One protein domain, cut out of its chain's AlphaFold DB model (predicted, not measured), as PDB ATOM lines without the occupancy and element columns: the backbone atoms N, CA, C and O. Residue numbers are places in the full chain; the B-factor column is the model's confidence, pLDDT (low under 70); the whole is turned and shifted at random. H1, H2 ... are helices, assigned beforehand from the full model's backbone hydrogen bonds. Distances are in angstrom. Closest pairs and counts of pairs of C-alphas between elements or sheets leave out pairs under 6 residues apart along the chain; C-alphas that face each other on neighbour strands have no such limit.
ATOM      1  N   GLY A 292      50.328  -7.996 -33.051       87.12
ATOM      2  CA  GLY A 292      48.959  -7.911 -32.515       87.12
ATOM      3  C   GLY A 292      48.152  -6.667 -32.928       87.12
ATOM      4  O   GLY A 292      46.980  -6.573 -32.578       87.12
ATOM      5  N   PHE A 293      48.767  -5.716 -33.638       91.19
ATOM      6  CA  PHE A 293      48.143  -4.514 -34.200       91.19
ATOM      7  C   PHE A 293      48.168  -4.492 -35.734       91.19
ATOM      8  O   PHE A 293      47.929  -3.444 -36.331       91.19
ATOM      9  N   ARG A 294      48.428  -5.634 -36.382       89.56
ATOM     10  CA  ARG A 294      48.125  -5.803 -37.807       89.56
ATOM     11  C   ARG A 294      46.622  -5.889 -38.020       89.56
ATOM     12  O   ARG A 294      45.893  -6.392 -37.162       89.56
ATOM     13  N   LEU A 295      46.165  -5.445 -39.180       89.50
ATOM     14  CA  LEU A 295      44.755  -5.412 -39.536       89.50
ATOM     15  C   LEU A 295      44.124  -6.804 -39.499       89.50
ATOM     16  O   LEU A 295      43.081  -6.983 -38.879       89.50
ATOM     17  N   GLU A 296      44.811  -7.793 -40.069       87.44
ATOM     18  CA  GLU A 296      44.410  -9.203 -40.011       87.44
ATOM     19  C   GLU A 296      44.230  -9.685 -38.562       87.44
ATOM     20  O   GLU A 296      43.238 -10.332 -38.244       87.44
ATOM     21  N   SER A 297      45.130  -9.304 -37.649       88.38
ATOM     22  CA  SER A 297      45.050  -9.689 -36.232       88.38
ATOM     23  C   SER A 297      43.947  -8.961 -35.456       88.38
ATOM     24  O   SER A 297      43.404  -9.510 -34.496       88.38
ATOM     25  N   LEU A 298      43.616  -7.724 -35.838       89.00
ATOM     26  CA  LEU A 298      42.532  -6.949 -35.227       89.00
ATOM     27  C   LEU A 298      41.153  -7.415 -35.708       89.00
ATOM     28  O   LEU A 298      40.211  -7.422 -34.915       89.00
ATOM     29  N   CYS A 299      41.043  -7.824 -36.971       85.75
ATOM     30  CA  CYS A 299      39.843  -8.448 -37.519       85.75
ATOM     31  C   CYS A 299      39.656  -9.875 -36.976       85.75
ATOM     32  O   CYS A 299      38.597 -10.183 -36.435       85.75
ATOM     33  N   GLY A 300      40.700 -10.708 -37.032       79.94
ATOM     34  CA  GLY A 300      40.602 -12.144 -36.759       79.94
ATOM     35  C   GLY A 300      39.686 -12.854 -37.762       79.94
ATOM     36  O   GLY A 300      39.485 -12.368 -38.873       79.94
ATOM     37  N   ASP A 301      39.089 -13.971 -37.342       74.88
ATOM     38  CA  ASP A 301      38.068 -14.691 -38.125       74.88
ATOM     39  C   ASP A 301      36.671 -14.029 -38.040       74.88
ATOM     40  O   ASP A 301      35.715 -14.480 -38.673       74.88
ATOM     41  N   ASP A 302      36.531 -12.960 -37.246       74.00
ATOM     42  CA  ASP A 302      35.263 -12.265 -37.030       74.00
ATOM     43  C   ASP A 302      34.976 -11.277 -38.177       74.00
ATOM     44  O   ASP A 302      35.746 -10.346 -38.428       74.00
ATOM     45  N   LEU A 303      33.797 -11.378 -38.802       80.50
ATOM     46  CA  LEU A 303      33.270 -10.346 -39.710       80.50
ATOM     47  C   LEU A 303      32.749  -9.142 -38.908       80.50
ATOM     48  O   LEU A 303      31.545  -8.888 -38.841       80.50
ATOM     49  N   LEU A 304      33.654  -8.418 -38.245       84.69
ATOM     50  CA  LEU A 304      33.298  -7.249 -37.442       84.69
ATOM     51  C   LEU A 304      32.624  -6.181 -38.309       84.69
ATOM     52  O   LEU A 304      33.010  -5.955 -39.458       84.69
ATOM     53  N   ASP A 305      31.690  -5.438 -37.728       90.06
ATOM     54  CA  ASP A 305      31.221  -4.169 -38.281       90.06
ATOM     55  C   ASP A 305      32.140  -3.011 -37.848       90.06
ATOM     56  O   ASP A 305      33.017  -3.158 -36.985       90.06
ATOM     57  N   ALA A 306      32.013  -1.857 -38.506       92.81
ATOM     58  CA  ALA A 306      32.932  -0.739 -38.293       92.81
ATOM     59  C   ALA A 306      32.987  -0.259 -36.823       92.81
ATOM     60  O   ALA A 306      34.096  -0.104 -36.303       92.81
ATOM     61  N   PRO A 307      31.855  -0.104 -36.102       94.19
ATOM     62  CA  PRO A 307      31.881   0.196 -34.670       94.19
ATOM     63  C   PRO A 307      32.502  -0.925 -33.821       94.19
ATOM     64  O   PRO A 307      33.294  -0.639 -32.921       94.19
ATOM     65  N   GLY A 308      32.219  -2.196 -34.123       93.56
ATOM     66  CA  GLY A 308      32.807  -3.343 -33.431       93.56
ATOM     67  C   GLY A 308      34.330  -3.400 -33.562       93.56
ATOM     68  O   GLY A 308      35.022  -3.757 -32.606       93.56
ATOM     69  N   PHE A 309      34.876  -2.967 -34.701       94.38
ATOM     70  CA  PHE A 309      36.323  -2.821 -34.883       94.38
ATOM     71  C   PHE A 309      36.927  -1.737 -33.978       94.38
ATOM     72  O   PHE A 309      37.994  -1.954 -33.403       94.38
ATOM     73  N   LEU A 310      36.249  -0.598 -33.786       95.62
ATOM     74  CA  LEU A 310      36.710   0.439 -32.851       95.62
ATOM     75  C   LEU A 310      36.727  -0.067 -31.406       95.62
ATOM     76  O   LEU A 310      37.719   0.127 -30.704       95.62
ATOM     77  N   ALA A 311      35.671  -0.765 -30.982       95.06
ATOM     78  CA  ALA A 311      35.603  -1.365 -29.651       95.06
ATOM     79  C   ALA A 311      36.716  -2.411 -29.443       95.06
ATOM     80  O   ALA A 311      37.385  -2.424 -28.407       95.06
ATOM     81  N   ARG A 312      36.982  -3.249 -30.458       94.12
ATOM     82  CA  ARG A 312      38.089  -4.224 -30.469       94.12
ATOM     83  C   ARG A 312      39.446  -3.536 -30.317       94.12
ATOM     84  O   ARG A 312      40.260  -3.965 -29.499       94.12
ATOM     85  N   LEU A 313      39.680  -2.461 -31.069       95.25
ATOM     86  CA  LEU A 313      40.902  -1.665 -30.983       95.25
ATOM     87  C   LEU A 313      41.069  -1.027 -29.595       95.25
ATOM     88  O   LEU A 313      42.151  -1.096 -29.019       95.25
ATOM     89  N   SER A 314      39.999  -0.456 -29.042       95.31
ATOM     90  CA  SER A 314      39.953   0.134 -27.695       95.31
ATOM     91  C   SER A 314      40.361  -0.871 -26.623       95.31
ATOM     92  O   SER A 314      41.302  -0.625 -25.863       95.31
ATOM     93  N   ALA A 315      39.761  -2.063 -26.656       93.44
ATOM     94  CA  ALA A 315      40.113  -3.158 -25.760       93.44
ATOM     95  C   ALA A 315      41.581  -3.591 -25.921       93.44
ATOM     96  O   ALA A 315      42.278  -3.809 -24.931       93.44
ATOM     97  N   ARG A 316      42.098  -3.674 -27.158       92.62
ATOM     98  CA  ARG A 316      43.506  -4.030 -27.415       92.62
ATOM     99  C   ARG A 316      44.505  -2.979 -26.956       92.62
ATOM    100  O   ARG A 316      45.613  -3.341 -26.566       92.62
ATOM    101  N   LEU A 317      44.115  -1.710 -26.955       92.44
ATOM    102  CA  LEU A 317      44.889  -0.615 -26.373       92.44
ATOM    103  C   LEU A 317      44.784  -0.554 -24.839       92.44
ATOM    104  O   LEU A 317      45.355   0.354 -24.238       92.44
ATOM    105  N   GLY A 318      44.063  -1.488 -24.204       92.06
ATOM    106  CA  GLY A 318      43.885  -1.537 -22.753       92.06
ATOM    107  C   GLY A 318      43.027  -0.395 -22.210       92.06
ATOM    108  O   GLY A 318      43.284   0.085 -21.109       92.06
ATOM    109  N   ARG A 319      42.062   0.096 -22.997       92.12
ATOM    110  CA  ARG A 319      41.127   1.156 -22.597       92.12
ATOM    111  C   ARG A 319      39.827   0.567 -22.057       92.12
ATOM    112  O   ARG A 319      39.453  -0.553 -22.404       92.12
ATOM    113  N   ASP A 320      39.135   1.353 -21.236       92.88
ATOM    114  CA  ASP A 320      37.821   0.983 -20.714       92.88
ATOM    115  C   ASP A 320      36.781   0.870 -21.849       92.88
ATOM    116  O   ASP A 320      36.856   1.622 -22.829       92.88
ATOM    117  N   PRO A 321      35.785  -0.032 -21.733       92.00
ATOM    118  CA  PRO A 321      34.697  -0.128 -22.703       92.00
ATOM    119  C   PRO A 321      33.998   1.223 -22.928       92.00
ATOM    120  O   PRO A 321      33.619   1.894 -21.968       92.00
ATOM    121  N   GLY A 322      33.809   1.621 -24.190       91.06
ATOM    122  CA  GLY A 322      33.180   2.893 -24.561       91.06
ATOM    123  C   GLY A 322      34.153   4.067 -24.712       91.06
ATOM    124  O   GLY A 322      33.748   5.131 -25.184       91.06
ATOM    125  N   ALA A 323      35.438   3.900 -24.367       93.19
ATOM    126  CA  ALA A 323      36.451   4.944 -24.543       93.19
ATOM    127  C   ALA A 323      36.640   5.360 -26.016       93.19
ATOM    128  O   ALA A 323      37.038   6.493 -26.292       93.19
ATOM    129  N   GLU A 324      36.313   4.481 -26.965       94.94
ATOM    130  CA  GLU A 324      36.380   4.746 -28.403       94.94
ATOM    131  C   GLU A 324      35.432   5.856 -28.868       94.94
ATOM    132  O   GLU A 324      35.706   6.509 -29.875       94.94
ATOM    133  N   ALA A 325      34.357   6.141 -28.122       94.19
ATOM    134  CA  ALA A 325      33.450   7.242 -28.441       94.19
ATOM    135  C   ALA A 325      34.168   8.604 -28.428       94.19
ATOM    136  O   ALA A 325      33.802   9.503 -29.185       94.19
ATOM    137  N   ALA A 326      35.226   8.749 -27.620       95.00
ATOM    138  CA  ALA A 326      36.036   9.966 -27.563       95.00
ATOM    139  C   ALA A 326      36.886  10.191 -28.828       95.00
ATOM    140  O   ALA A 326      37.364  11.307 -29.046       95.00
ATOM    141  N   TRP A 327      37.082   9.154 -29.649       95.94
ATOM    142  CA  TRP A 327      37.833   9.240 -30.904       95.94
ATOM    143  C   TRP A 327      36.986   9.745 -32.070       95.94
ATOM    144  O   TRP A 327      37.551  10.128 -33.090       95.94
ATOM    145  N   ILE A 328      35.656   9.739 -31.935       96.44
ATOM    146  CA  ILE A 328      34.731  10.175 -32.982       96.44
ATOM    147  C   ILE A 328      34.785  11.710 -33.066       96.44
ATOM    148  O   ILE A 328      34.377  12.383 -32.112       96.44
ATOM    149  N   PRO A 329      35.285  12.287 -34.174       94.88
ATOM    150  CA  PRO A 329      35.376  13.732 -34.314       94.88
ATOM    151  C   PRO A 329      33.994  14.343 -34.569       94.88
ATOM    152  O   PRO A 329      33.093  13.714 -35.131       94.88
ATOM    153  N   GLY A 330      33.834  15.614 -34.202       92.69
ATOM    154  CA  GLY A 330      32.709  16.411 -34.699       92.69
ATOM    155  C   GLY A 330      32.903  16.794 -36.177       92.69
ATOM    156  O   GLY A 330      34.044  16.820 -36.645       92.69
ATOM    157  N   PRO A 331      31.842  17.190 -36.911       93.06
ATOM    158  CA  PRO A 331      31.956  17.546 -38.331       93.06
ATOM    159  C   PRO A 331      32.992  18.640 -38.632       93.06
ATOM    160  O   PRO A 331      33.727  18.542 -39.608       93.06
ATOM    161  N   GLY A 332      33.112  19.655 -37.768       92.44
ATOM    162  CA  GLY A 332      34.113  20.716 -37.937       92.44
ATOM    163  C   GLY A 332      35.560  20.252 -37.733       92.44
ATOM    164  O   GLY A 332      36.457  20.756 -38.399       92.44
ATOM    165  N   GLU A 333      35.792  19.277 -36.847       92.94
ATOM    166  CA  GLU A 333      37.122  18.695 -36.605       92.94
ATOM    167  C   GLU A 333      37.536  17.798 -37.776       92.94
ATOM    168  O   GLU A 333      38.636  17.952 -38.300       92.94
ATOM    169  N   ALA A 334      36.623  16.951 -38.266       91.94
ATOM    170  CA  ALA A 334      36.852  16.149 -39.469       91.94
ATOM    171  C   ALA A 334      37.067  17.027 -40.717       91.94
ATOM    172  O   ALA A 334      37.961  16.761 -41.517       91.94
ATOM    173  N   GLY A 335      36.287  18.105 -40.862       91.19
ATOM    174  CA  GLY A 335      36.370  19.038 -41.988       91.19
ATOM    175  C   GLY A 335      37.620  19.924 -42.012       91.19
ATOM    176  O   GLY A 335      37.879  20.568 -43.026       91.19
ATOM    177  N   ALA A 336      38.406  19.962 -40.932       91.44
ATOM    178  CA  ALA A 336      39.676  20.686 -40.894       91.44
ATOM    179  C   ALA A 336      40.815  19.933 -41.607       91.44
ATOM    180  O   ALA A 336      41.819  20.541 -41.985       91.44
ATOM    181  N   ALA A 337      40.681  18.616 -41.795       92.25
ATOM    182  CA  ALA A 337      41.676  17.817 -42.493       92.25
ATOM    183  C   ALA A 337      41.619  18.067 -44.007       92.25
ATOM    184  O   ALA A 337      40.576  17.933 -44.646       92.25
ATOM    185  N   ALA A 338      42.769  18.390 -44.601       93.81
ATOM    186  CA  ALA A 338      42.899  18.417 -46.052       93.81
ATOM    187  C   ALA A 338      42.710  17.004 -46.632       93.81
ATOM    188  O   ALA A 338      43.168  16.028 -46.038       93.81
ATOM    189  N   LEU A 339      42.095  16.921 -47.818       95.69
ATOM    190  CA  LEU A 339      41.869  15.684 -48.577       95.69
ATOM    191  C   LEU A 339      42.670  15.734 -49.896       95.69
ATOM    192  O   LEU A 339      42.129  16.170 -50.922       95.69
ATOM    193  N   PRO A 340      43.981  15.409 -49.886       95.69
ATOM    194  CA  PRO A 340      44.847  15.576 -51.050       95.69
ATOM    195  C   PRO A 340      44.386  14.825 -52.302       95.69
ATOM    196  O   PRO A 340      44.499  15.378 -53.395       95.69
ATOM    197  N   LEU A 341      43.854  13.603 -52.190       94.88
ATOM    198  CA  LEU A 341      43.402  12.834 -53.356       94.88
ATOM    199  C   LEU A 341      42.130  13.435 -53.960       94.88
ATOM    200  O   LEU A 341      42.005  13.533 -55.182       94.88
ATOM    201  N   ALA A 342      41.189  13.883 -53.128       92.06
ATOM    202  CA  ALA A 342      40.015  14.627 -53.569       92.06
ATOM    203  C   ALA A 342      40.402  15.945 -54.240       92.06
ATOM    204  O   ALA A 342      39.883  16.266 -55.313       92.06
ATOM    205  N   ARG A 343      41.364  16.671 -53.665       92.06
ATOM    206  CA  ARG A 343      41.885  17.909 -54.244       92.06
ATOM    207  C   ARG A 343      42.595  17.668 -55.576       92.06
ATOM    208  O   ARG A 343      42.347  18.405 -56.526       92.06
ATOM    209  N   ALA A 344      43.427  16.633 -55.671       91.81
ATOM    210  CA  ALA A 344      44.107  16.255 -56.906       91.81
ATOM    211  C   ALA A 344      43.101  15.965 -58.034       91.81
ATOM    212  O   ALA A 344      43.231  16.532 -59.118       91.81
ATOM    213  N   ARG A 345      42.039  15.190 -57.757       88.12
ATOM    214  CA  ARG A 345      40.950  14.924 -58.720       88.12
ATOM    215  C   ARG A 345      40.272  16.207 -59.208       88.12
ATOM    216  O   ARG A 345      40.067  16.371 -60.404       88.12
ATOM    217  N   GLN A 346      39.979  17.151 -58.310       86.31
ATOM    218  CA  GLN A 346      39.404  18.448 -58.695       86.31
ATOM    219  C   GLN A 346      40.341  19.262 -59.602       86.31
ATOM    220  O   GLN A 346      39.885  19.914 -60.541       86.31
ATOM    221  N   LEU A 347      41.651  19.239 -59.333       86.88
ATOM    222  CA  LEU A 347      42.653  19.998 -60.090       86.88
ATOM    223  C   LEU A 347      42.835  19.491 -61.526       86.88
ATOM    224  O   LEU A 347      43.090  20.308 -62.418       86.88
ATOM    225  N   ARG A 348      42.619  18.190 -61.770       84.69
ATOM    226  CA  ARG A 348      42.581  17.622 -63.128       84.69
ATOM    227  C   ARG A 348      41.561  18.311 -64.020       84.69
ATOM    228  O   ARG A 348      41.783  18.409 -65.220       84.69
ATOM    229  N   GLY A 349      40.496  18.869 -63.440       68.62
ATOM    230  CA  GLY A 349      39.436  19.569 -64.163       68.62
ATOM    231  C   GLY A 349      38.692  18.680 -65.153       68.62
ATOM    232  O   GLY A 349      38.184  19.190 -66.148       68.62
ATOM    233  N   GLU A 350      38.638  17.375 -64.876       59.94
ATOM    234  CA  GLU A 350      37.681  16.449 -65.476       59.94
ATOM    235  C   GLU A 350      36.278  17.017 -65.203       59.94
ATOM    236  O   GLU A 350      35.738  16.931 -64.102       59.94
ATOM    237  N   PRO A 414      22.655  14.956 -48.995       92.88
ATOM    238  CA  PRO A 414      23.575  14.529 -47.932       92.88
ATOM    239  C   PRO A 414      23.078  13.304 -47.152       92.88
ATOM    240  O   PRO A 414      23.842  12.372 -46.910       92.88
ATOM    241  N   GLY A 415      21.781  13.241 -46.828       94.12
ATOM    242  CA  GLY A 415      21.197  12.085 -46.137       94.12
ATOM    243  C   GLY A 415      21.271  10.787 -46.952       94.12
ATOM    244  O   GLY A 415      21.534   9.724 -46.392       94.12
ATOM    245  N   ARG A 416      21.108  10.869 -48.283       94.00
ATOM    246  CA  ARG A 416      21.240   9.709 -49.182       94.00
ATOM    247  C   ARG A 416      22.692   9.251 -49.269       94.00
ATOM    248  O   ARG A 416      22.939   8.053 -49.191       94.00
ATOM    249  N   ALA A 417      23.641  10.183 -49.381       96.00
ATOM    250  CA  ALA A 417      25.064   9.859 -49.389       96.00
ATOM    251  C   ALA A 417      25.486   9.130 -48.099       96.00
ATOM    252  O   ALA A 417      26.095   8.065 -48.177       96.00
ATOM    253  N   LEU A 418      25.083   9.638 -46.928       97.25
ATOM    254  CA  LEU A 418      25.341   8.999 -45.629       97.25
ATOM    255  C   LEU A 418      24.693   7.608 -45.528       97.25
ATOM    256  O   LEU A 418      25.345   6.655 -45.102       97.25
ATOM    257  N   GLY A 419      23.438   7.469 -45.964       96.50
ATOM    258  CA  GLY A 419      22.733   6.184 -45.956       96.50
ATOM    259  C   GLY A 419      23.392   5.130 -46.853       96.50
ATOM    260  O   GLY A 419      23.530   3.977 -46.442       96.50
ATOM    261  N   LEU A 420      23.851   5.520 -48.047       96.88
ATOM    262  CA  LEU A 420      24.578   4.635 -48.967       96.88
ATOM    263  C   LEU A 420      25.953   4.244 -48.421       96.88
ATOM    264  O   LEU A 420      26.344   3.088 -48.540       96.88
ATOM    265  N   ALA A 421      26.651   5.166 -47.761       97.25
ATOM    266  CA  ALA A 421      27.930   4.903 -47.112       97.25
ATOM    267  C   ALA A 421      27.800   3.822 -46.015       97.25
ATOM    268  O   ALA A 421      28.576   2.867 -45.964       97.25
ATOM    269  N   GLN A 422      26.759   3.919 -45.179       96.69
ATOM    270  CA  GLN A 422      26.444   2.906 -44.164       96.69
ATOM    271  C   GLN A 422      25.994   1.576 -44.783       96.69
ATOM    272  O   GLN A 422      26.333   0.510 -44.272       96.69
ATOM    273  N   ALA A 423      25.221   1.620 -45.872       95.88
ATOM    274  CA  ALA A 423      24.821   0.418 -46.596       95.88
ATOM    275  C   ALA A 423      26.035  -0.311 -47.186       95.88
ATOM    276  O   ALA A 423      26.128  -1.528 -47.032       95.88
ATOM    277  N   TRP A 424      26.988   0.426 -47.764       96.12
ATOM    278  CA  TRP A 424      28.221  -0.142 -48.306       96.12
ATOM    279  C   TRP A 424      29.050  -0.834 -47.227       96.12
ATOM    280  O   TRP A 424      29.461  -1.973 -47.432       96.12
ATOM    281  N   SER A 425      29.242  -0.192 -46.065       95.00
ATOM    282  CA  SER A 425      30.014  -0.767 -44.946       95.00
ATOM    283  C   SER A 425      29.410  -2.091 -44.461       95.00
ATOM    284  O   SER A 425      30.137  -3.046 -44.205       95.00
ATOM    285  N   ARG A 426      28.073  -2.201 -44.426       92.81
ATOM    286  CA  ARG A 426      27.390  -3.465 -44.092       92.81
ATOM    287  C   ARG A 426      27.545  -4.541 -45.165       92.81
ATOM    288  O   ARG A 426      27.633  -5.713 -44.822       92.81
ATOM    289  N   ALA A 427      27.543  -4.155 -46.438       91.31
ATOM    290  CA  ALA A 427      27.683  -5.087 -47.554       91.31
ATOM    291  C   ALA A 427      29.132  -5.560 -47.768       91.31
ATOM    292  O   ALA A 427      29.344  -6.573 -48.428       91.31
ATOM    293  N   ASN A 428      30.125  -4.845 -47.228       90.81
ATOM    294  CA  ASN A 428      31.542  -5.120 -47.466       90.81
ATOM    295  C   ASN A 428      32.351  -5.252 -46.161       90.81
ATOM    296  O   ASN A 428      33.245  -4.438 -45.914       90.81
ATOM    297  N   PRO A 429      32.077  -6.261 -45.311       87.44
ATOM    298  CA  PRO A 429      32.907  -6.521 -44.139       87.44
ATOM    299  C   PRO A 429      34.348  -6.879 -44.543       87.44
ATOM    300  O   PRO A 429      34.597  -7.511 -45.575       87.44
ATOM    301  N   TRP A 430      35.311  -6.489 -43.704       80.00
ATOM    302  CA  TRP A 430      36.736  -6.727 -43.943       80.00
ATOM    303  C   TRP A 430      37.025  -8.238 -43.947       80.00
ATOM    304  O   TRP A 430      36.940  -8.880 -42.906       80.00
ATOM    305  N   GLY A 431      37.316  -8.809 -45.121       80.25
ATOM    306  CA  GLY A 431      37.568 -10.246 -45.320       80.25
ATOM    307  C   GLY A 431      36.555 -10.949 -46.228       80.25
ATOM    308  O   GLY A 431      36.913 -11.908 -46.909       80.25
ATOM    309  N   GLN A 432      35.325 -10.435 -46.326       86.44
ATOM    310  CA  GLN A 432      34.303 -10.969 -47.230       86.44
ATOM    311  C   GLN A 432      33.522  -9.835 -47.910       86.44
ATOM    312  O   GLN A 432      32.331  -9.657 -47.652       86.44
ATOM    313  N   PRO A 433      34.181  -9.029 -48.759       87.94
ATOM    314  CA  PRO A 433      33.487  -7.972 -49.473       87.94
ATOM    315  C   PRO A 433      32.511  -8.540 -50.513       87.94
ATOM    316  O   PRO A 433      32.778  -9.590 -51.100       87.94
ATOM    317  N   ALA A 434      31.421  -7.816 -50.787       88.38
ATOM    318  CA  ALA A 434      30.486  -8.158 -51.863       88.38
ATOM    319  C   ALA A 434      31.189  -8.168 -53.230       88.38
ATOM    320  O   ALA A 434      30.995  -9.078 -54.033       88.38
ATOM    321  N   ASP A 435      32.071  -7.191 -53.458       89.06
ATOM    322  CA  ASP A 435      32.938  -7.130 -54.632       89.06
ATOM    323  C   ASP A 435      34.419  -7.201 -54.203       89.06
ATOM    324  O   ASP A 435      34.878  -6.322 -53.466       89.06
ATOM    325  N   PRO A 436      35.222  -8.177 -54.676       86.62
ATOM    326  CA  PRO A 436      36.644  -8.265 -54.336       86.62
ATOM    327  C   PRO A 436      37.468  -7.045 -54.785       86.62
ATOM    328  O   PRO A 436      38.497  -6.747 -54.176       86.62
ATOM    329  N   LEU A 437      37.020  -6.288 -55.796       88.94
ATOM    330  CA  LEU A 437      37.665  -5.039 -56.222       88.94
ATOM    331  C   LEU A 437      37.552  -3.924 -55.178       88.94
ATOM    332  O   LEU A 437      38.305  -2.953 -55.246       88.94
ATOM    333  N   SER A 438      36.681  -4.058 -54.175       89.88
ATOM    334  CA  SER A 438      36.627  -3.125 -53.043       89.88
ATOM    335  C   SER A 438      37.949  -3.046 -52.273       89.88
ATOM    336  O   SER A 438      38.306  -1.966 -51.799       89.88
ATOM    337  N   LEU A 439      38.703  -4.147 -52.193       88.56
ATOM    338  CA  LEU A 439      40.007  -4.215 -51.523       88.56
ATOM    339  C   LEU A 439      41.168  -3.815 -52.443       88.56
ATOM    340  O   LEU A 439      42.303  -3.692 -51.986       88.56
ATOM    341  N   HIS A 440      40.904  -3.585 -53.732       89.44
ATOM    342  CA  HIS A 440      41.929  -3.139 -54.665       89.44
ATOM    343  C   HIS A 440      42.439  -1.740 -54.264       89.44
ATOM    344  O   HIS A 440      41.617  -0.857 -53.993       89.44
ATOM    345  N   PRO A 441      43.763  -1.474 -54.287       87.50
ATOM    346  CA  PRO A 441      44.325  -0.173 -53.914       87.50
ATOM    347  C   PRO A 441      43.659   1.003 -54.643       87.50
ATOM    348  O   PRO A 441      43.275   1.985 -54.017       87.50
ATOM    349  N   GLY A 442      43.406   0.866 -55.949       86.44
ATOM    350  CA  GLY A 442      42.725   1.899 -56.743       86.44
ATOM    351  C   GLY A 442      41.339   2.319 -56.222       86.44
ATOM    352  O   GLY A 442      40.932   3.454 -56.452       86.44
ATOM    353  N   ALA A 443      40.633   1.452 -55.487       92.12
ATOM    354  CA  ALA A 443      39.376   1.788 -54.814       92.12
ATOM    355  C   ALA A 443      39.596   2.175 -53.339       92.12
ATOM    356  O   ALA A 443      38.999   3.133 -52.852       92.12
ATOM    357  N   LEU A 444      40.471   1.456 -52.631       94.00
ATOM    358  CA  LEU A 444      40.717   1.612 -51.196       94.00
ATOM    359  C   LEU A 444      41.319   2.972 -50.825       94.00
ATOM    360  O   LEU A 444      40.841   3.605 -49.882       94.00
ATOM    361  N   LEU A 445      42.338   3.430 -51.561       95.00
ATOM    362  CA  LEU A 445      43.053   4.679 -51.266       95.00
ATOM    363  C   LEU A 445      42.124   5.911 -51.283       95.00
ATOM    364  O   LEU A 445      42.055   6.613 -50.273       95.00
ATOM    365  N   PRO A 446      41.370   6.190 -52.368       94.69
ATOM    366  CA  PRO A 446      40.476   7.345 -52.393       94.69
ATOM    367  C   PRO A 446      39.280   7.203 -51.442       94.69
ATOM    368  O   PRO A 446      38.798   8.212 -50.927       94.69
ATOM    369  N   ARG A 447      38.813   5.976 -51.170       96.88
ATOM    370  CA  ARG A 447      37.684   5.731 -50.260       96.88
ATOM    371  C   ARG A 447      37.995   6.130 -48.816       96.88
ATOM    372  O   ARG A 447      37.100   6.596 -48.118       96.88
ATOM    373  N   ALA A 448      39.256   6.043 -48.389       97.25
ATOM    374  CA  ALA A 448      39.680   6.539 -47.079       97.25
ATOM    375  C   ALA A 448      39.331   8.029 -46.873       97.25
ATOM    376  O   ALA A 448      38.797   8.401 -45.830       97.25
ATOM    377  N   GLU A 449      39.543   8.869 -47.892       97.50
ATOM    378  CA  GLU A 449      39.159  10.287 -47.848       97.50
ATOM    379  C   GLU A 449      37.647  10.505 -47.966       97.50
ATOM    380  O   GLU A 449      37.130  11.487 -47.434       97.50
ATOM    381  N   VAL A 450      36.915   9.596 -48.624       97.69
ATOM    382  CA  VAL A 450      35.445   9.655 -48.691       97.69
ATOM    383  C   VAL A 450      34.844   9.558 -47.293       97.69
ATOM    384  O   VAL A 450      33.973  10.358 -46.961       97.69
ATOM    385  N   TRP A 451      35.334   8.648 -46.444       97.94
ATOM    386  CA  TRP A 451      34.851   8.529 -45.064       97.94
ATOM    387  C   TRP A 451      35.038   9.827 -44.273       97.94
ATOM    388  O   TRP A 451      34.115  10.265 -43.589       97.94
ATOM    389  N   ILE A 452      36.194  10.477 -44.428       97.75
ATOM    390  CA  ILE A 452      36.500  11.763 -43.788       97.75
ATOM    391  C   ILE A 452      35.591  12.874 -44.328       97.75
ATOM    392  O   ILE A 452      34.997  13.622 -43.555       97.75
ATOM    393  N   GLY A 453      35.439  12.967 -45.651       96.75
ATOM    394  CA  GLY A 453      34.588  13.978 -46.277       96.75
ATOM    395  C   GLY A 453      33.114  13.837 -45.884       96.75
ATOM    396  O   GLY A 453      32.440  14.841 -45.674       96.75
ATOM    397  N   LEU A 454      32.622  12.606 -45.710       98.00
ATOM    398  CA  LEU A 454      31.273  12.346 -45.200       98.00
ATOM    399  C   LEU A 454      31.143  12.652 -43.698       98.00
ATOM    400  O   LEU A 454      30.107  13.170 -43.283       98.00
ATOM    401  N   LEU A 455      32.177  12.386 -42.888       97.06
ATOM    402  CA  LEU A 455      32.224  12.780 -41.469       97.06
ATOM    403  C   LEU A 455      32.135  14.298 -41.287       97.06
ATOM    404  O   LEU A 455      31.549  14.763 -40.310       97.06
ATOM    405  N   ALA A 456      32.682  15.065 -42.231       96.06
ATOM    406  CA  ALA A 456      32.654  16.524 -42.215       96.06
ATOM    407  C   ALA A 456      31.267  17.129 -42.520       96.06
ATOM    408  O   ALA A 456      31.072  18.335 -42.349       96.06
ATOM    409  N   LEU A 457      30.288  16.327 -42.962       95.62
ATOM    410  CA  LEU A 457      28.962  16.827 -43.320       95.62
ATOM    411  C   LEU A 457      28.134  17.238 -42.088       95.62
ATOM    412  O   LEU A 457      28.074  16.510 -41.088       95.62
ATOM    413  N   PRO A 458      27.373  18.344 -42.179       88.19
ATOM    414  CA  PRO A 458      26.314  18.635 -41.222       88.19
ATOM    415  C   PRO A 458      25.297  17.481 -41.183       88.19
ATOM    416  O   PRO A 458      24.768  17.075 -42.213       88.19
ATOM    417  N   GLY A 459      25.019  16.939 -39.994       86.56
ATOM    418  CA  GLY A 459      24.082  15.817 -39.822       86.56
ATOM    419  C   GLY A 459      24.709  14.417 -39.861       86.56
ATOM    420  O   GLY A 459      23.988  13.436 -39.686       86.56
ATOM    421  N   ALA A 460      26.036  14.295 -39.985       92.31
ATOM    422  CA  ALA A 460      26.737  13.007 -39.944       92.31
ATOM    423  C   ALA A 460      26.634  12.266 -38.592       92.31
ATOM    424  O   ALA A 460      26.996  11.097 -38.520       92.31
ATOM    425  N   GLY A 461      26.129  12.902 -37.525       90.44
ATOM    426  CA  GLY A 461      26.190  12.396 -36.146       90.44
ATOM    427  C   GLY A 461      25.724  10.947 -35.954       90.44
ATOM    428  O   GLY A 461      26.416  10.172 -35.303       90.44
ATOM    429  N   ALA A 462      24.608  10.544 -36.572       91.88
ATOM    430  CA  ALA A 462      24.116   9.163 -36.478       91.88
ATOM    431  C   ALA A 462      24.977   8.147 -37.259       91.88
ATOM    432  O   ALA A 462      25.016   6.969 -36.914       91.88
ATOM    433  N   ALA A 463      25.671   8.593 -38.308       95.75
ATOM    434  CA  ALA A 463      26.576   7.772 -39.110       95.75
ATOM    435  C   ALA A 463      28.028   7.806 -38.602       95.75
ATOM    436  O   ALA A 463      28.817   6.932 -38.960       95.75
ATOM    437  N   ALA A 464      28.380   8.773 -37.751       96.31
ATOM    438  CA  ALA A 464      29.749   9.051 -37.331       96.31
ATOM    439  C   ALA A 464      30.495   7.844 -36.726       96.31
ATOM    440  O   ALA A 464      31.659   7.665 -37.089       96.31
ATOM    441  N   PRO A 465      29.877   6.965 -35.904       96.44
ATOM    442  CA  PRO A 465      30.554   5.756 -35.425       96.44
ATOM    443  C   PRO A 465      30.971   4.807 -36.557       96.44
ATOM    444  O   PRO A 465      32.078   4.274 -36.540       96.44
ATOM    445  N   VAL A 466      30.113   4.629 -37.569       97.25
ATOM    446  CA  VAL A 466      30.391   3.756 -38.723       97.25
ATOM    447  C   VAL A 466      31.482   4.368 -39.595       97.25
ATOM    448  O   VAL A 466      32.462   3.699 -39.907       97.25
ATOM    449  N   LEU A 467      31.349   5.650 -39.944       97.88
ATOM    450  CA  LEU A 467      32.317   6.340 -40.799       97.88
ATOM    451  C   LEU A 467      33.701   6.430 -40.135       97.88
ATOM    452  O   LEU A 467      34.713   6.225 -40.798       97.88
ATOM    453  N   THR A 468      33.752   6.681 -38.820       98.19
ATOM    454  CA  THR A 468      35.009   6.675 -38.051       98.19
ATOM    455  C   THR A 468      35.616   5.276 -38.029       98.19
ATOM    456  O   THR A 468      36.808   5.129 -38.279       98.19
ATOM    457  N   GLY A 469      34.810   4.236 -37.790       96.81
ATOM    458  CA  GLY A 469      35.283   2.852 -37.807       96.81
ATOM    459  C   GLY A 469      35.875   2.447 -39.156       96.81
ATOM    460  O   GLY A 469      36.954   1.859 -39.202       96.81
ATOM    461  N   GLU A 470      35.226   2.831 -40.256       97.06
ATOM    462  CA  GLU A 470      35.746   2.597 -41.603       97.06
ATOM    463  C   GLU A 470      37.025   3.397 -41.868       97.06
ATOM    464  O   GLU A 470      38.001   2.826 -42.353       97.06
ATOM    465  N   ALA A 471      37.081   4.677 -41.487       97.75
ATOM    466  CA  ALA A 471      38.295   5.484 -41.615       97.75
ATOM    467  C   ALA A 471      39.482   4.864 -40.855       97.75
ATOM    468  O   ALA A 471      40.587   4.807 -41.392       97.75
ATOM    469  N   VAL A 472      39.259   4.331 -39.648       97.62
ATOM    470  CA  VAL A 472      40.302   3.657 -38.858       97.62
ATOM    471  C   VAL A 472      40.742   2.344 -39.517       97.62
ATOM    472  O   VAL A 472      41.944   2.120 -39.636       97.62
ATOM    473  N   ARG A 473      39.821   1.499 -40.005       95.00
ATOM    474  CA  ARG A 473      40.172   0.267 -40.749       95.00
ATOM    475  C   ARG A 473      41.022   0.555 -41.978       95.00
ATOM    476  O   ARG A 473      42.049  -0.084 -42.189       95.00
ATOM    477  N   HIS A 474      40.611   1.553 -42.759       96.56
ATOM    478  CA  HIS A 474      41.372   1.998 -43.920       96.56
ATOM    479  C   HIS A 474      42.729   2.564 -43.482       96.56
ATOM    480  O   HIS A 474      43.730   2.252 -44.111       96.56
ATOM    481  N   GLY A 475      42.799   3.302 -42.369       97.31
ATOM    482  CA  GLY A 475      44.052   3.768 -41.769       97.31
ATOM    483  C   GLY A 475      45.045   2.642 -41.460       97.31
ATOM    484  O   GLY A 475      46.219   2.775 -41.790       97.31
ATOM    485  N   PHE A 476      44.590   1.503 -40.923       96.56
ATOM    486  CA  PHE A 476      45.446   0.322 -40.732       96.56
ATOM    487  C   PHE A 476      45.939  -0.265 -42.058       96.56
ATOM    488  O   PHE A 476      47.136  -0.496 -42.206       96.56
ATOM    489  N   ALA A 477      45.051  -0.450 -43.039       94.94
ATOM    490  CA  ALA A 477      45.436  -0.981 -44.350       94.94
ATOM    491  C   ALA A 477      46.452  -0.068 -45.055       94.94
ATOM    492  O   ALA A 477      47.439  -0.526 -45.627       94.94
ATOM    493  N   LEU A 478      46.229   1.245 -44.973       97.44
ATOM    494  CA  LEU A 478      47.128   2.264 -45.498       97.44
ATOM    495  C   LEU A 478      48.465   2.275 -44.756       97.44
ATOM    496  O   LEU A 478      49.502   2.355 -45.404       97.44
ATOM    497  N   ALA A 479      48.469   2.168 -43.426       97.00
ATOM    498  CA  ALA A 479      49.698   2.100 -42.640       97.00
ATOM    499  C   ALA A 479      50.525   0.853 -42.976       97.00
ATOM    500  O   ALA A 479      51.747   0.942 -43.026       97.00
ATOM    501  N   GLU A 480      49.886  -0.278 -43.275       94.69
ATOM    502  CA  GLU A 480      50.582  -1.472 -43.760       94.69
ATOM    503  C   GLU A 480      51.172  -1.261 -45.158       94.69
ATOM    504  O   GLU A 480      52.358  -1.514 -45.343       94.69
ATOM    505  N   ILE A 481      50.408  -0.713 -46.114       93.62
ATOM    506  CA  ILE A 481      50.917  -0.383 -47.461       93.62
ATOM    507  C   ILE A 481      52.110   0.582 -47.382       93.62
ATOM    508  O   ILE A 481      53.141   0.383 -48.031       93.62
ATOM    509  N   VAL A 482      51.965   1.647 -46.587       95.88
ATOM    510  CA  VAL A 482      52.982   2.691 -46.446       95.88
ATOM    511  C   VAL A 482      54.210   2.142 -45.725       95.88
ATOM    512  O   VAL A 482      55.321   2.281 -46.226       95.88
ATOM    513  N   GLY A 483      54.011   1.485 -44.584       93.75
ATOM    514  CA  GLY A 483      55.078   0.986 -43.725       93.75
ATOM    515  C   GLY A 483      55.829  -0.218 -44.277       93.75
ATOM    516  O   GLY A 483      57.017  -0.343 -44.011       93.75
ATOM    517  N   GLN A 484      55.191  -1.074 -45.078       91.12
ATOM    518  CA  GLN A 484      55.838  -2.230 -45.718       91.12
ATOM    519  C   GLN A 484      56.403  -1.903 -47.106       91.12
ATOM    520  O   GLN A 484      56.954  -2.777 -47.769       91.12
ATOM    521  N   ASN A 485      56.275  -0.654 -47.568       88.44
ATOM    522  CA  ASN A 485      56.695  -0.237 -48.907       88.44
ATOM    523  C   ASN A 485      56.087  -1.107 -50.029       88.44
ATOM    524  O   ASN A 485      56.747  -1.365 -51.039       88.44
ATOM    525  N   THR A 486      54.829  -1.545 -49.875       87.62
ATOM    526  CA  THR A 486      54.168  -2.518 -50.769       87.62
ATOM    527  C   THR A 486      54.199  -2.089 -52.235       87.62
ATOM    528  O   THR A 486      54.384  -2.923 -53.119       87.62
ATOM    529  N   PHE A 487      54.056  -0.786 -52.499       83.81
ATOM    530  CA  PHE A 487      54.146  -0.205 -53.840       83.81
ATOM    531  C   PHE A 487      55.342   0.745 -53.981       83.81
ATOM    532  O   PHE A 487      55.237   1.747 -54.691       83.81
ATOM    533  N   GLY A 488      56.454   0.477 -53.286       81.50
ATOM    534  CA  GLY A 488      57.640   1.342 -53.231       81.50
ATOM    535  C   GLY A 488      58.011   1.979 -54.580       81.50
ATOM    536  O   GLY A 488      58.005   1.315 -55.615       81.50
ATOM    537  N   ARG A 489      58.298   3.290 -54.564       80.12
ATOM    538  CA  ARG A 489      58.578   4.126 -55.754       80.12
ATOM    539  C   ARG A 489      57.499   4.075 -56.838       80.12
ATOM    540  O   ARG A 489      57.800   3.985 -58.023       80.12
ATOM    541  N   SER A 490      56.237   4.189 -56.443       86.25
ATOM    542  CA  SER A 490      55.128   4.380 -57.378       86.25
ATOM    543  C   SER A 490      54.206   5.511 -56.936       86.25
ATOM    544  O   SER A 490      54.162   5.881 -55.758       86.25
ATOM    545  N   LEU A 491      53.413   6.028 -57.879       89.62
ATOM    546  CA  LEU A 491      52.334   6.967 -57.576       89.62
ATOM    547  C   LEU A 491      51.368   6.400 -56.516       89.62
ATOM    548  O   LEU A 491      50.952   7.140 -55.630       89.62
ATOM    549  N   HIS A 492      51.074   5.095 -56.548       90.06
ATOM    550  CA  HIS A 492      50.191   4.446 -55.571       90.06
ATOM    551  C   HIS A 492      50.735   4.527 -54.137       90.06
ATOM    552  O   HIS A 492      49.962   4.758 -53.210       90.06
ATOM    553  N   GLN A 493      52.055   4.413 -53.943       92.62
ATOM    554  CA  GLN A 493      52.672   4.582 -52.622       92.62
ATOM    555  C   GLN A 493      52.491   6.009 -52.095       92.62
ATOM    556  O   GLN A 493      52.124   6.200 -50.936       92.62
ATOM    557  N   LEU A 494      52.699   7.020 -52.950       95.44
ATOM    558  CA  LEU A 494      52.487   8.418 -52.567       95.44
ATOM    559  C   LEU A 494      51.011   8.714 -52.284       95.44
ATOM    560  O   LEU A 494      50.705   9.448 -51.348       95.44
ATOM    561  N   GLN A 495      50.093   8.128 -53.058       96.56
ATOM    562  CA  GLN A 495      48.656   8.247 -52.818       96.56
ATOM    563  C   GLN A 495      48.246   7.601 -51.488       96.56
ATOM    564  O   GLN A 495      47.446   8.180 -50.756       96.56
ATOM    565  N   ALA A 496      48.823   6.447 -51.141       97.56
ATOM    566  CA  ALA A 496      48.589   5.798 -49.855       97.56
ATOM    567  C   ALA A 496      49.100   6.638 -48.682       97.56
ATOM    568  O   ALA A 496      48.371   6.832 -47.710       97.56
ATOM    569  N   ALA A 497      50.299   7.215 -48.799       97.81
ATOM    570  CA  ALA A 497      50.830   8.135 -47.797       97.81
ATOM    571  C   ALA A 497      49.969   9.406 -47.669       97.81
ATOM    572  O   ALA A 497      49.703   9.860 -46.557       97.81
ATOM    573  N   ALA A 498      49.473   9.953 -48.781       97.94
ATOM    574  CA  ALA A 498      48.576  11.109 -48.781       97.94
ATOM    575  C   ALA A 498      47.240  10.820 -48.072       97.94
ATOM    576  O   ALA A 498      46.813  11.603 -47.223       97.94
ATOM    577  N   ALA A 499      46.616   9.676 -48.370       98.25
ATOM    578  CA  ALA A 499      45.385   9.243 -47.713       98.25
ATOM    579  C   ALA A 499      45.605   8.959 -46.219       98.25
ATOM    580  O   ALA A 499      44.796   9.369 -45.387       98.25
ATOM    581  N   LEU A 500      46.722   8.318 -45.854       98.44
ATOM    582  CA  LEU A 500      47.076   8.053 -44.456       98.44
ATOM    583  C   LEU A 500      47.274   9.355 -43.668       98.44
ATOM    584  O   LEU A 500      46.795   9.471 -42.540       98.44
ATOM    585  N   LEU A 501      47.921  10.355 -44.278       97.94
ATOM    586  CA  LEU A 501      48.074  11.694 -43.707       97.94
ATOM    587  C   LEU A 501      46.714  12.364 -43.462       97.94
ATOM    588  O   LEU A 501      46.518  12.980 -42.412       97.94
ATOM    589  N   ALA A 502      45.778  12.246 -44.410       97.62
ATOM    590  CA  ALA A 502      44.426  12.777 -44.261       97.62
ATOM    591  C   ALA A 502      43.681  12.096 -43.101       97.62
ATOM    592  O   ALA A 502      43.145  12.786 -42.235       97.62
ATOM    593  N   VAL A 503      43.712  10.757 -43.028       98.25
ATOM    594  CA  VAL A 503      43.086   9.978 -41.941       98.25
ATOM    595  C   VAL A 503      43.660  10.366 -40.581       98.25
ATOM    596  O   VAL A 503      42.900  10.652 -39.657       98.25
ATOM    597  N   ALA A 504      44.987  10.426 -40.460       97.44
ATOM    598  CA  ALA A 504      45.659  10.797 -39.217       97.44
ATOM    599  C   ALA A 504      45.206  12.172 -38.702       97.44
ATOM    600  O   ALA A 504      44.910  12.333 -37.520       97.44
ATOM    601  N   ARG A 505      45.094  13.156 -39.598       96.31
ATOM    602  CA  ARG A 505      44.712  14.529 -39.242       96.31
ATOM    603  C   ARG A 505      43.221  14.724 -39.022       96.31
ATOM    604  O   ARG A 505      42.846  15.621 -38.277       96.31
ATOM    605  N   ALA A 506      42.385  13.903 -39.649       97.06
ATOM    606  CA  ALA A 506      40.944  13.900 -39.418       97.06
ATOM    607  C   ALA A 506      40.564  13.269 -38.072       97.06
ATOM    608  O   ALA A 506      39.503  13.573 -37.529       97.06
ATOM    609  N   LEU A 507      41.425  12.397 -37.535       97.00
ATOM    610  CA  LEU A 507      41.202  11.653 -36.297       97.00
ATOM    611  C   LEU A 507      42.270  11.974 -35.234       97.00
ATOM    612  O   LEU A 507      42.883  11.052 -34.695       97.00
ATOM    613  N   PRO A 508      42.501  13.249 -34.865       93.62
ATOM    614  CA  PRO A 508      43.632  13.636 -34.014       93.62
ATOM    615  C   PRO A 508      43.565  13.051 -32.591       93.62
ATOM    616  O   PRO A 508      44.575  12.976 -31.897       93.62
ATOM    617  N   ARG A 509      42.375  12.621 -32.150       94.62
ATOM    618  CA  ARG A 509      42.136  11.989 -30.841       94.62
ATOM    619  C   ARG A 509      42.402  10.483 -30.835       94.62
ATOM    620  O   ARG A 509      42.426   9.877 -29.764       94.62
ATOM    621  N   LEU A 510      42.575   9.869 -32.007       95.69
ATOM    622  CA  LEU A 510      42.922   8.458 -32.121       95.69
ATOM    623  C   LEU A 510      44.376   8.257 -31.655       95.69
ATOM    624  O   LEU A 510      45.271   8.924 -32.174       95.69
ATOM    625  N   PRO A 511      44.668   7.293 -30.761       93.88
ATOM    626  CA  PRO A 511      46.033   7.065 -30.271       93.88
ATOM    627  C   PRO A 511      47.083   6.767 -31.357       93.88
ATOM    628  O   PRO A 511      48.271   6.972 -31.125       93.88
ATOM    629  N   LEU A 512      46.659   6.290 -32.534       95.81
ATOM    630  CA  LEU A 512      47.533   5.984 -33.671       95.81
ATOM    631  C   LEU A 512      47.813   7.183 -34.591       95.81
ATOM    632  O   LEU A 512      48.710   7.093 -35.427       95.81
ATOM    633  N   ALA A 513      47.088   8.297 -34.452       96.25
ATOM    634  CA  ALA A 513      47.137   9.413 -35.397       96.25
ATOM    635  C   ALA A 513      48.555   9.971 -35.589       96.25
ATOM    636  O   ALA A 513      49.024  10.094 -36.719       96.25
ATOM    637  N   GLY A 514      49.277  10.227 -34.494       95.38
ATOM    638  CA  GLY A 514      50.649  10.738 -34.564       95.38
ATOM    639  C   GLY A 514      51.606   9.779 -35.279       95.38
ATOM    640  O   GLY A 514      52.440  10.223 -36.068       95.38
ATOM    641  N   HIS A 515      51.468   8.470 -35.036       96.12
ATOM    642  CA  HIS A 515      52.258   7.429 -35.700       96.12
ATOM    643  C   HIS A 515      51.977   7.386 -37.207       96.12
ATOM    644  O   HIS A 515      52.912   7.423 -38.005       96.12
ATOM    645  N   TRP A 516      50.704   7.382 -37.602       97.75
ATOM    646  CA  TRP A 516      50.294   7.393 -39.007       97.75
ATOM    647  C   TRP A 516      50.741   8.656 -39.748       97.75
ATOM    648  O   TRP A 516      51.226   8.558 -40.874       97.75
ATOM    649  N   GLU A 517      50.651   9.831 -39.117       96.88
ATOM    650  CA  GLU A 517      51.168  11.070 -39.704       96.88
ATOM    651  C   GLU A 517      52.691  11.014 -39.895       96.88
ATOM    652  O   GLU A 517      53.183  11.386 -40.962       96.88
ATOM    653  N   ALA A 518      53.445  10.534 -38.900       95.12
ATOM    654  CA  ALA A 518      54.897  10.395 -39.013       95.12
ATOM    655  C   ALA A 518      55.289   9.418 -40.133       95.12
ATOM    656  O   ALA A 518      56.140   9.747 -40.961       95.12
ATOM    657  N   LEU A 519      54.610   8.270 -40.210       96.00
ATOM    658  CA  LEU A 519      54.828   7.255 -41.239       96.00
ATOM    659  C   LEU A 519      54.559   7.805 -42.649       96.00
ATOM    660  O   LEU A 519      55.383   7.651 -43.551       96.00
ATOM    661  N   ALA A 520      53.438   8.509 -42.830       96.94
ATOM    662  CA  ALA A 520      53.099   9.161 -44.089       96.94
ATOM    663  C   ALA A 520      54.134  10.226 -44.486       96.94
ATOM    664  O   ALA A 520      54.575  10.269 -45.634       96.94
ATOM    665  N   ARG A 521      54.557  11.080 -43.545       95.88
ATOM    666  CA  ARG A 521      55.552  12.132 -43.805       95.88
ATOM    667  C   ARG A 521      56.912  11.567 -44.197       95.88
ATOM    668  O   ARG A 521      57.530  12.123 -45.102       95.88
ATOM    669  N   GLU A 522      57.372  10.501 -43.549       93.06
ATOM    670  CA  GLU A 522      58.642   9.858 -43.901       93.06
ATOM    671  C   GLU A 522      58.559   9.208 -45.289       93.06
ATOM    672  O   GLU A 522      59.423   9.442 -46.132       93.06
ATOM    673  N   SER A 523      57.456   8.516 -45.595       94.12
ATOM    674  CA  SER A 523      57.242   7.949 -46.932       94.12
ATOM    675  C   SER A 523      57.207   9.020 -48.032       94.12
ATOM    676  O   SER A 523      57.793   8.823 -49.094       94.12
ATOM    677  N   LEU A 524      56.594  10.184 -47.784       95.31
ATOM    678  CA  LEU A 524      56.604  11.309 -48.729       95.31
ATOM    679  C   LEU A 524      57.992  11.954 -48.863       95.31
ATOM    680  O   LEU A 524      58.372  12.355 -49.964       95.31
ATOM    681  N   ARG A 525      58.750  12.058 -47.763       92.50
ATOM    682  CA  ARG A 525      60.117  12.605 -47.749       92.50
ATOM    683  C   ARG A 525      61.051  11.802 -48.652       92.50
ATOM    684  O   ARG A 525      61.810  12.411 -49.400       92.50
ATOM    685  N   ASP A 526      60.952  10.478 -48.609       88.19
ATOM    686  CA  ASP A 526      61.808   9.578 -49.386       88.19
ATOM    687  C   ASP A 526      61.248   9.311 -50.793       88.19
ATOM    688  O   ASP A 526      61.986   9.304 -51.783       88.19
ATOM    689  N   GLY A 527      59.930   9.135 -50.906       91.06
ATOM    690  CA  GLY A 527      59.263   8.755 -52.148       91.06
ATOM    691  C   GLY A 527      59.187   9.876 -53.184       91.06
ATOM    692  O   GLY A 527      59.331   9.611 -54.380       91.06
ATOM    693  N   VAL A 528      59.007  11.137 -52.769       93.38
ATOM    694  CA  VAL A 528      58.900  12.258 -53.722       93.38
ATOM    695  C   VAL A 528      60.206  12.474 -54.497       93.38
ATOM    696  O   VAL A 528      60.140  12.487 -55.721       93.38
ATOM    697  N   PRO A 529      61.400  12.550 -53.879       89.81
ATOM    698  CA  PRO A 529      62.667  12.612 -54.622       89.81
ATOM    699  C   PRO A 529      62.993  11.359 -55.452       89.81
ATOM    700  O   PRO A 529      63.888  11.395 -56.304       89.81
ATOM    701  N   ALA A 530      62.344  10.223 -55.178       86.50
ATOM    702  CA  ALA A 530      62.473   9.017 -55.993       86.50
ATOM    703  C   ALA A 530      61.692   9.121 -57.309       86.50
ATOM    704  O   ALA A 530      62.186   8.658 -58.332       86.50
ATOM    705  N   LEU A 531      60.518   9.759 -57.286       89.62
ATOM    706  CA  LEU A 531      59.632   9.888 -58.449       89.62
ATOM    707  C   LEU A 531      59.751  11.222 -59.189       89.62
ATOM    708  O   LEU A 531      59.534  11.258 -60.394       89.62
ATOM    709  N   LEU A 532      60.113  12.296 -58.487       90.81
ATOM    710  CA  LEU A 532      60.371  13.637 -59.015       90.81
ATOM    711  C   LEU A 532      61.815  14.034 -58.654       90.81
ATOM    712  O   LEU A 532      62.040  14.769 -57.683       90.81
TER     713      LEU A 532
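What this domain is: This is residues 292 to 350 and 414 to 532 of the 889 residues of an uncharacterized protein of Methylobacterium aquaticum (UniProt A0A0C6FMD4). Three helices, H8, H10 and H11, stand side by side in a row and H9 packs obliquely over one face of it, together an up-and-down bundle, each helix running against the one before it. H1 and H2 cover parts of H9 on its side away from the row, H5 packs on H8 and H10 on the row's other face, and H6 packs on residues 466 to 470 of H9. The printed part has 178 residues with eleven named helices, H1 to H11 in chain order, and no named strand: all helix. It is compact, with a radius of gyration of the C-alphas of 15.5 A and spans of 45 by 38 by 31 A.

How they stand to each other: Start at H1, residues 295 to 299, which touches H2, residues 306 to 316; the closest C-alphas, Leu 298 and Leu 313, are 7.0 A apart. H2 touches residues 465 to 473 of H9, residues 464 to 483, at a steep tilt of 63 degrees; look at C-alphas 306 and 469, the closest, 4.3 A apart. H3, residues 323 to 327, touches H2, closest at C-alphas 314 and 324, 5.9 A. H4, residues 331 to 334, touches residues 452 to 455 of H8, residues 441 to 455, closest at C-alphas 331 and 455, 5.7 A. H5, residues 340 to 348, touches residues 446 to 449 of H8, about perpendicular at 77 degrees, closest at C-alphas 341 and 446, 6.3 A. Residues 421 to 425 of H6, residues 414 to 427, touch H9, closest at C-alphas 422 and 466, 6.8 A. H7, residues 436 to 439, is close to but not clearly touching H8, closest at C-alphas 438 and 444, 6.5 A. H9, the hub, touches six helices; with H8 it forms a hairpin, closest at C-alphas 451 and 467, 5.4 A. H10, residues 491 to 506, and H11, residues 513 to 531, form a hairpin at a shallow tilt of 26 degrees, closest at C-alphas 504 and 513, 4.3 A. Every O i to N i+4 pair is within hydrogen-bond range in H1, H2, H5, H6, H9 and H10; H8 has 8 of 11, H11 13 of 15, and H3 0 of 1 but 2 of 2 O i to N i+3 pairs, while H4 and H7 are too short for an O i to N i+4 pair.

Where its parts are: Find C-alpha 295 at (44.755, -5.412, -39.536), where H1 begins. H9 runs 27.3 A from C-alpha 464 at (29.749, 9.051, -37.331); H6 spans 20.0 A, H8 21.7 A and H10 22.5 A. H11 runs 26.2 A to C-alpha 531 at (59.632, 9.888, -58.449).

The domain as a whole: The C-alphas farthest apart, Asp 320 and Glu 350, are 47.4 A apart. Residues 351 to 413 are not printed, and C-alphas 350 and 414 across the cut are 22.6 A apart. Of the links printed whole, none is long. Mean pLDDT of the printed part is 92.4; residues 349 to 350 are under 70.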